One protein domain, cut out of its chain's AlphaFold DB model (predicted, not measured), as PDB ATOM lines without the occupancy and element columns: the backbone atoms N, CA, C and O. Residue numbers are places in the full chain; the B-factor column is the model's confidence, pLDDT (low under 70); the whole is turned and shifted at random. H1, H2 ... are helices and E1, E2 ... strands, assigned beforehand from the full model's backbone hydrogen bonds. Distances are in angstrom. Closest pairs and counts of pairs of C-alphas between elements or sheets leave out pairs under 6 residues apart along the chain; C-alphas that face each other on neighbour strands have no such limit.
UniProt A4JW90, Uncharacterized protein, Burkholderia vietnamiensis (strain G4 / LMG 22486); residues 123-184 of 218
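AT A GLANCE: This is residues 123 to 184 of the 218 residues of an uncharacterized protein of Burkholderia vietnamiensis (strain G4 / LMG 22486) (UniProt A4JW90). Two staggered helices, H1 and H2, run the same way and overlap in part, with the small hairpin E1 and E2 beside the place where they meet. Residues 166 to 167 pair antiparallel with 158 to 159 of E2. The printed part has 62 residues with two named helices and two named strands in the order H1, E1, E2, H2, the sheet antiparallel; the class is mostly helix, with helices holding 26 of the 32 residues in named elements, and the whole is compact, radius of gyration of the C-alphas 10.8 A, spanning 32 by 23 by 20 A.

HOW THE PARTS SIT: Look at H1, residues 131 to 143: it touches H2, residues 170 to 182, with 170 to 174 of H2 alone, closest C-alphas Gly 138 and Ala 170, 5.1 A; the tilt of 34 degrees is shallow, only just. In E1, residues 147 to 149, N 147 is 3.0 A from O 159 of E2, residues 157 to 159. E2 comes closest to H2 at C-alphas Trp 158 and Ala 173, 5.9 A; E1 and H2 are apart. Every O i to N i+4 pair in H1 and H2 is within hydrogen-bond range.

IN THESE COORDINATES: Find C-alpha 131 at (189.537, 219.562, 170.035); H1 runs 18.6 A. E1 spans 6.5 A and E2 6.6 A. H2 runs 18.5 A to C-alpha 182 at (213.983, 226.941, 183.466).

THE WHOLE: The C-alphas farthest apart, Glu 131 and Gly 184, are 32.0 A apart. The printed part has no cut and no long link; pLDDT is under 70 at 21 residues, among them 149 to 156.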
ATOM      1  N   ALA A 123     204.196 210.086 176.313       69.38
ATOM      2  CA  ALA A 123     203.593 210.403 177.596       69.38
ATOM      3  C   ALA A 123     202.081 210.658 177.415       69.38
ATOM      4  O   ALA A 123     201.705 211.456 176.547       69.38
ATOM      5  N   PRO A 124     201.213 210.010 178.213       71.06
ATOM      6  CA  PRO A 124     199.772 210.201 178.114       71.06
ATOM      7  C   PRO A 124     199.385 211.647 178.465       71.06
ATOM      8  O   PRO A 124     200.095 212.299 179.236       71.06
ATOM      9  N   PRO A 125     198.256 212.151 177.936       75.75
ATOM     10  CA  PRO A 125     197.829 213.521 178.181       75.75
ATOM     11  C   PRO A 125     197.425 213.701 179.648       75.75
ATOM     12  O   PRO A 125     196.657 212.911 180.203       75.75
ATOM     13  N   SER A 126     197.920 214.765 180.278       75.00
ATOM     14  CA  SER A 126     197.626 215.093 181.677       75.00
ATOM     15  C   SER A 126     196.232 215.695 181.872       75.00
ATOM     16  O   SER A 126     195.717 215.718 182.990       75.00
ATOM     17  N   ALA A 127     195.605 216.174 180.793       74.44
ATOM     18  CA  ALA A 127     194.279 216.774 180.797       74.44
ATOM     19  C   ALA A 127     193.498 216.393 179.533       74.44
ATOM     20  O   ALA A 127     194.073 216.186 178.468       74.44
ATOM     21  N   ARG A 128     192.167 216.334 179.649       74.69
ATOM     22  CA  ARG A 128     191.269 216.230 178.492       74.69
ATOM     23  C   ARG A 128     190.948 217.633 177.995       74.69
ATOM     24  O   ARG A 128     190.346 218.412 178.730       74.69
ATOM     25  N   LEU A 129     191.357 217.939 176.771       72.00
ATOM     26  CA  LEU A 129     191.106 219.221 176.121       72.00
ATOM     27  C   LEU A 129     190.011 219.068 175.064       72.00
ATOM     28  O   LEU A 129     189.815 217.986 174.512       72.00
ATOM     29  N   LEU A 130     189.274 220.152 174.813       78.25
ATOM     30  CA  LEU A 130     188.400 220.238 173.645       78.25
ATOM     31  C   LEU A 130     189.271 220.279 172.386       78.25
ATOM     32  O   LEU A 130     190.347 220.872 172.407       78.25
ATOM     33  N   GLU A 131     188.790 219.695 171.294       71.69
ATOM     34  CA  GLU A 131     189.537 219.562 170.035       71.69
ATOM     35  C   GLU A 131     190.044 220.915 169.510       71.69
ATOM     36  O   GLU A 131     191.236 221.078 169.271       71.69
ATOM     37  N   SER A 132     189.189 221.942 169.514       70.00
ATOM     38  CA  SER A 132     189.564 223.317 169.142       70.00
ATOM     39  C   SER A 132     190.634 223.937 170.049       70.00
ATOM     40  O   SER A 132     191.399 224.804 169.628       70.00
ATOM     41  N   THR A 133     190.696 223.511 171.312       70.69
ATOM     42  CA  THR A 133     191.709 223.974 172.268       70.69
ATOM     43  C   THR A 133     193.037 223.258 172.041       70.69
ATOM     44  O   THR A 133     194.083 223.895 172.106       70.69
ATOM     45  N   GLU A 134     193.007 221.959 171.744       75.50
ATOM     46  CA  GLU A 134     194.201 221.179 171.396       75.50
ATOM     47  C   GLU A 134     194.815 221.661 170.074       75.50
ATOM     48  O   GLU A 134     196.032 221.802 169.987       75.50
ATOM     49  N   GLU A 135     193.996 222.007 169.076       72.44
ATOM     50  CA  GLU A 135     194.464 222.613 167.823       72.44
ATOM     51  C   GLU A 135     195.139 223.970 168.052       72.44
ATOM     52  O   GLU A 135     196.265 224.184 167.598       72.44
ATOM     53  N   ALA A 136     194.495 224.871 168.805       72.31
ATOM     54  CA  ALA A 136     195.059 226.183 169.122       72.31
ATOM     55  C   ALA A 136     196.372 226.071 169.917       72.31
ATOM     56  O   ALA A 136     197.346 226.774 169.635       72.31
ATOM     57  N   LEU A 137     196.426 225.155 170.887       74.12
ATOM     58  CA  LEU A 137     197.647 224.862 171.637       74.12
ATOM     59  C   LEU A 137     198.706 224.182 170.772       74.12
ATOM     60  O   LEU A 137     199.890 224.387 171.011       74.12
ATOM     61  N   GLY A 138     198.305 223.409 169.765       73.56
ATOM     62  CA  GLY A 138     199.211 222.802 168.802       73.56
ATOM     63  C   GLY A 138     199.925 223.837 167.939       73.56
ATOM     64  O   GLY A 138     201.143 223.762 167.779       73.56
ATOM     65  N   VAL A 139     199.201 224.847 167.445       76.81
ATOM     66  CA  VAL A 139     199.811 225.983 166.731       76.81
ATOM     67  C   VAL A 139     200.838 226.678 167.627       76.81
ATOM     68  O   VAL A 139     201.991 226.840 167.232       76.81
ATOM     69  N   LEU A 140     200.458 226.983 168.871       73.44
ATOM     70  CA  LEU A 140     201.352 227.606 169.848       73.44
ATOM     71  C   LEU A 140     202.575 226.731 170.174       73.44
ATOM     72  O   LEU A 140     203.691 227.233 170.272       73.44
ATOM     73  N   ALA A 141     202.393 225.420 170.342       72.00
ATOM     74  CA  ALA A 141     203.490 224.490 170.591       72.00
ATOM     75  C   ALA A 141     204.482 224.477 169.419       72.00
ATOM     76  O   ALA A 141     205.690 224.492 169.650       72.00
ATOM     77  N   GLY A 142     203.979 224.507 168.182       69.88
ATOM     78  CA  GLY A 142     204.796 224.632 166.975       69.88
ATOM     79  C   GLY A 142     205.600 225.933 166.930       69.88
ATOM     80  O   GLY A 142     206.802 225.899 166.667       69.88
ATOM     81  N   GLU A 143     204.974 227.067 167.253       73.94
ATOM     82  CA  GLU A 143     205.652 228.374 167.324       73.94
ATOM     83  C   GLU A 143     206.745 228.416 168.398       73.94
ATOM     84  O   GLU A 143     207.791 229.034 168.206       73.94
ATOM     85  N   LEU A 144     206.539 227.717 169.515       68.00
ATOM     86  CA  LEU A 144     207.517 227.603 170.598       68.00
ATOM     87  C   LEU A 144     208.646 226.593 170.304       68.00
ATOM     88  O   LEU A 144     209.544 226.426 171.132       68.00
ATOM     89  N   GLY A 145     208.619 225.926 169.145       63.50
ATOM     90  CA  GLY A 145     209.668 225.007 168.697       63.50
ATOM     91  C   GLY A 145     209.440 223.534 169.052       63.50
ATOM     92  O   GLY A 145     210.366 222.728 168.926       63.50
ATOM     93  N   CYS A 146     208.236 223.152 169.491       68.31
ATOM     94  CA  CYS A 146     207.858 221.743 169.614       68.31
ATOM     95  C   CYS A 146     207.530 221.154 168.234       68.31
ATOM     96  O   CYS A 146     206.913 221.809 167.394       68.31
ATOM     97  N   VAL A 147     207.894 219.892 168.003       74.31
ATOM     98  CA  VAL A 147     207.690 219.218 166.708       74.31
ATOM     99  C   VAL A 147     206.632 218.131 166.847       74.31
ATOM    100  O   VAL A 147     206.773 217.247 167.684       74.31
ATOM    101  N   ARG A 148     205.580 218.165 166.029       72.50
ATOM    102  CA  ARG A 148     204.565 217.102 165.989       72.50
ATOM    103  C   ARG A 148     205.011 215.986 165.045       72.50
ATOM    104  O   ARG A 148     205.425 216.265 163.925       72.50
ATOM    105  N   ASN A 149     204.908 214.741 165.495       65.62
ATOM    106  CA  ASN A 149     205.125 213.545 164.685       65.62
ATOM    107  C   ASN A 149     203.894 212.646 164.804       65.62
ATOM    108  O   ASN A 149     203.497 212.293 165.913       65.62
ATOM    109  N   GLU A 150     203.307 212.272 163.674       68.19
ATOM    110  CA  GLU A 150     202.167 211.347 163.608       68.19
ATOM    111  C   GLU A 150     202.505 210.057 162.858       68.19
ATOM    112  O   GLU A 150     201.736 209.100 162.886       68.19
ATOM    113  N   ASP A 151     203.684 210.002 162.240       49.56
ATOM    114  CA  ASP A 151     204.076 208.946 161.310       49.56
ATOM    115  C   ASP A 151     204.363 207.617 162.022       49.56
ATOM    116  O   ASP A 151     204.397 206.553 161.403       49.56
ATOM    117  N   ILE A 152     204.585 207.659 163.341       55.75
ATOM    118  CA  ILE A 152     204.954 206.495 164.143       55.75
ATOM    119  C   ILE A 152     203.967 206.319 165.306       55.75
ATOM    120  O   ILE A 152     204.148 206.947 166.346       55.75
ATOM    121  N   PRO A 153     202.984 205.402 165.217       55.97
ATOM    122  CA  PRO A 153     201.892 205.292 166.194       55.97
ATOM    123  C   PRO A 153     202.321 205.106 167.659       55.97
ATOM    124  O   PRO A 153     201.679 205.611 168.571       55.97
ATOM    125  N   HIS A 154     203.433 204.408 167.910       57.03
ATOM    126  CA  HIS A 154     203.931 204.133 169.267       57.03
ATOM    127  C   HIS A 154     204.788 205.265 169.864       57.03
ATOM    128  O   HIS A 154     205.244 205.151 171.003       57.03
ATOM    129  N   ASN A 155     205.033 206.320 169.084       61.16
ATOM    130  CA  ASN A 155     205.802 207.508 169.450       61.16
ATOM    131  C   ASN A 155     205.173 208.779 168.840       61.16
ATOM    132  O   ASN A 155     205.855 209.770 168.579       61.16
ATOM    133  N   ALA A 156     203.871 208.712 168.545       65.69
ATOM    134  CA  ALA A 156     203.123 209.803 167.951       65.69
ATOM    135  C   ALA A 156     202.854 210.849 169.032       65.69
ATOM    136  O   ALA A 156     202.466 210.501 170.150       65.69
ATOM    137  N   GLY A 157     203.082 212.120 168.715       77.19
ATOM    138  CA  GLY A 157     202.895 213.224 169.644       77.19
ATOM    139  C   GLY A 157     203.843 214.394 169.401       77.19
ATOM    140  O   GLY A 157     204.488 214.522 168.361       77.19
ATOM    141  N   TRP A 158     203.906 215.265 170.396       73.44
ATOM    142  CA  TRP A 158     204.676 216.496 170.425       73.44
ATOM    143  C   TRP A 158     206.042 216.287 171.072       73.44
ATOM    144  O   TRP A 158     206.152 215.927 172.245       73.44
ATOM    145  N   PHE A 159     207.096 216.565 170.322       74.69
ATOM    146  CA  PHE A 159     208.477 216.476 170.762       74.69
ATOM    147  C   PHE A 159     208.959 217.820 171.283       74.69
ATOM    148  O   PHE A 159     208.836 218.845 170.614       74.69
ATOM    149  N   VAL A 160     209.558 217.782 172.469       73.56
ATOM    150  CA  VAL A 160     210.244 218.923 173.071       73.56
ATOM    151  C   VAL A 160     211.742 218.785 172.788       73.56
ATOM    152  O   VAL A 160     212.301 217.713 173.046       73.56
ATOM    153  N   PRO A 161     212.422 219.837 172.301       63.09
ATOM    154  CA  PRO A 161     213.866 219.821 172.105       63.09
ATOM    155  C   PRO A 161     214.624 219.342 173.349       63.09
ATOM    156  O   PRO A 161     214.359 219.780 174.467       63.09
ATOM    157  N   GLY A 162     215.566 218.417 173.158       57.16
ATOM    158  CA  GLY A 162     216.358 217.838 174.249       57.16
ATOM    159  C   GLY A 162     215.669 216.713 175.033       57.16
ATOM    160  O   GLY A 162     216.278 216.179 175.959       57.16
ATOM    161  N   LYS A 163     214.445 216.306 174.666       62.16
ATOM    162  CA  LYS A 163     213.764 215.138 175.250       62.16
ATOM    163  C   LYS A 163     213.534 214.032 174.225       62.16
ATOM    164  O   LYS A 163     213.141 214.286 173.093       62.16
ATOM    165  N   ALA A 164     213.747 212.790 174.657       61.59
ATOM    166  CA  ALA A 164     213.541 211.592 173.838       61.59
ATOM    167  C   ALA A 164     212.080 211.093 173.829       61.59
ATOM    168  O   ALA A 164     211.735 210.232 173.026       61.59
ATOM    169  N   THR A 165     211.239 211.610 174.729       67.38
ATOM    170  CA  THR A 165     209.842 211.192 174.922       67.38
ATOM    171  C   THR A 165     208.901 212.200 174.267       67.38
ATOM    172  O   THR A 165     209.005 213.399 174.545       67.38
ATOM    173  N   ALA A 166     207.977 211.717 173.436       72.50
ATOM    174  CA  ALA A 166     206.904 212.529 172.869       72.50
ATOM    175  C   ALA A 166     205.794 212.771 173.903       72.50
ATOM    176  O   ALA A 166     205.572 211.951 174.791       72.50
ATOM    177  N   TYR A 167     205.052 213.866 173.781       76.00
ATOM    178  CA  TYR A 167     203.863 214.148 174.586       76.00
ATOM    179  C   TYR A 167     202.603 213.988 173.739       76.00
ATOM    180  O   TYR A 167     202.524 214.535 172.645       76.00
ATOM    181  N   ALA A 168     201.586 213.287 174.238       79.25
ATOM    182  CA  ALA A 168     200.342 213.097 173.490       79.25
ATOM    183  C   ALA A 168     199.531 214.397 173.322       79.25
ATOM    184  O   ALA A 168     198.762 214.504 172.376       79.25
ATOM    185  N   SER A 169     199.704 215.373 174.224       81.25
ATOM    186  CA  SER A 169     199.036 216.681 174.171       81.25
ATOM    187  C   SER A 169     200.035 217.825 174.009       81.25
ATOM    188  O   SER A 169     201.094 217.850 174.651       81.25
ATOM    189  N   ALA A 170     199.650 218.813 173.204       77.38
ATOM    190  CA  ALA A 170     200.370 220.060 172.991       77.38
ATOM    191  C   ALA A 170     200.585 220.822 174.308       77.38
ATOM    192  O   ALA A 170     201.656 221.385 174.538       77.38
ATOM    193  N   LEU A 171     199.607 220.785 175.221       78.88
ATOM    194  CA  LEU A 171     199.710 221.435 176.530       78.88
ATOM    195  C   LEU A 171     200.883 220.889 177.352       78.88
ATOM    196  O   LEU A 171     201.613 221.646 177.996       78.88
ATOM    197  N   ASP A 172     201.058 219.570 177.346       80.19
ATOM    198  CA  ASP A 172     202.106 218.908 178.122       80.19
ATOM    199  C   ASP A 172     203.480 219.089 177.491       80.19
ATOM    200  O   ASP A 172     204.465 219.260 178.215       80.19
ATOM    201  N   ALA A 173     203.538 219.170 176.162       78.50
ATOM    202  CA  ALA A 173     204.746 219.576 175.457       78.50
ATOM    203  C   ALA A 173     205.170 220.998 175.842       78.50
ATOM    204  O   ALA A 173     206.326 221.213 176.201       78.50
ATOM    205  N   ILE A 174     204.233 221.953 175.877       81.00
ATOM    206  CA  ILE A 174     204.510 223.338 176.290       81.00
ATOM    207  C   ILE A 174     204.998 223.385 177.746       81.00
ATOM    208  O   ILE A 174     206.020 224.007 178.042       81.00
ATOM    209  N   LYS A 175     204.335 222.682 178.675       82.12
ATOM    210  CA  LYS A 175     204.790 222.590 180.079       82.12
ATOM    211  C   LYS A 175     206.177 221.949 180.190       82.12
ATOM    212  O   LYS A 175     207.014 222.398 180.983       82.12
ATOM    213  N   GLY A 176     206.425 220.904 179.402       75.31
ATOM    214  CA  GLY A 176     207.706 220.212 179.316       75.31
ATOM    215  C   GLY A 176     208.819 221.122 178.802       75.31
ATOM    216  O   GLY A 176     209.912 221.122 179.375       75.31
ATOM    217  N   LEU A 177     208.528 221.940 177.793       70.62
ATOM    218  CA  LEU A 177     209.432 222.942 177.240       70.62
ATOM    219  C   LEU A 177     209.748 224.033 178.266       70.62
ATOM    220  O   LEU A 177     210.917 224.264 178.557       70.62
ATOM    221  N   VAL A 178     208.735 224.635 178.898       79.38
ATOM    222  CA  VAL A 178     208.927 225.667 179.937       79.38
ATOM    223  C   VAL A 178     209.784 225.144 181.092       79.38
ATOM    224  O   VAL A 178     210.661 225.849 181.590       79.38
ATOM    225  N   SER A 179     209.559 223.897 181.507       79.12
ATOM    226  CA  SER A 179     210.370 223.256 182.547       79.12
ATOM    227  C   SER A 179     211.821 223.063 182.102       79.12
ATOM    228  O   SER A 179     212.733 223.290 182.890       79.12
ATOM    229  N   SER A 180     212.035 222.701 180.834       68.06
ATOM    230  CA  SER A 180     213.373 222.527 180.253       68.06
ATOM    231  C   SER A 180     214.107 223.866 180.129       68.06
ATOM    232  O   SER A 180     215.287 223.950 180.458       68.06
ATOM    233  N   LEU A 181     213.409 224.943 179.760       69.56
ATOM    234  CA  LEU A 181     213.975 226.293 179.676       69.56
ATOM    235  C   LEU A 181     214.402 226.835 181.039       69.56
ATOM    236  O   LEU A 181     215.485 227.400 181.169       69.56
ATOM    237  N   LYS A 182     213.605 226.596 182.085       73.62
ATOM    238  CA  LYS A 182     213.983 226.941 183.466       73.62
ATOM    239  C   LYS A 182     215.234 226.203 183.949       73.62
ATOM    240  O   LYS A 182     215.902 226.686 184.855       73.62
ATOM    241  N   GLN A 183     215.541 225.050 183.360       70.00
ATOM    242  CA  GLN A 183     216.728 224.246 183.661       70.00
ATOM    243  C   GLN A 183     217.933 224.596 182.765       70.00
ATOM    244  O   GLN A 183     218.973 223.956 182.884       70.00
ATOM    245  N   GLY A 184     217.819 225.604 181.889       57.72
ATOM    246  CA  GLY A 184     218.888 226.024 180.973       57.72
ATOM    247  C   GLY A 184     218.891 225.315 179.612       57.72
ATOM    248  O   GLY A 184     219.897 225.354 178.910       57.72
TER     249      GLY A 184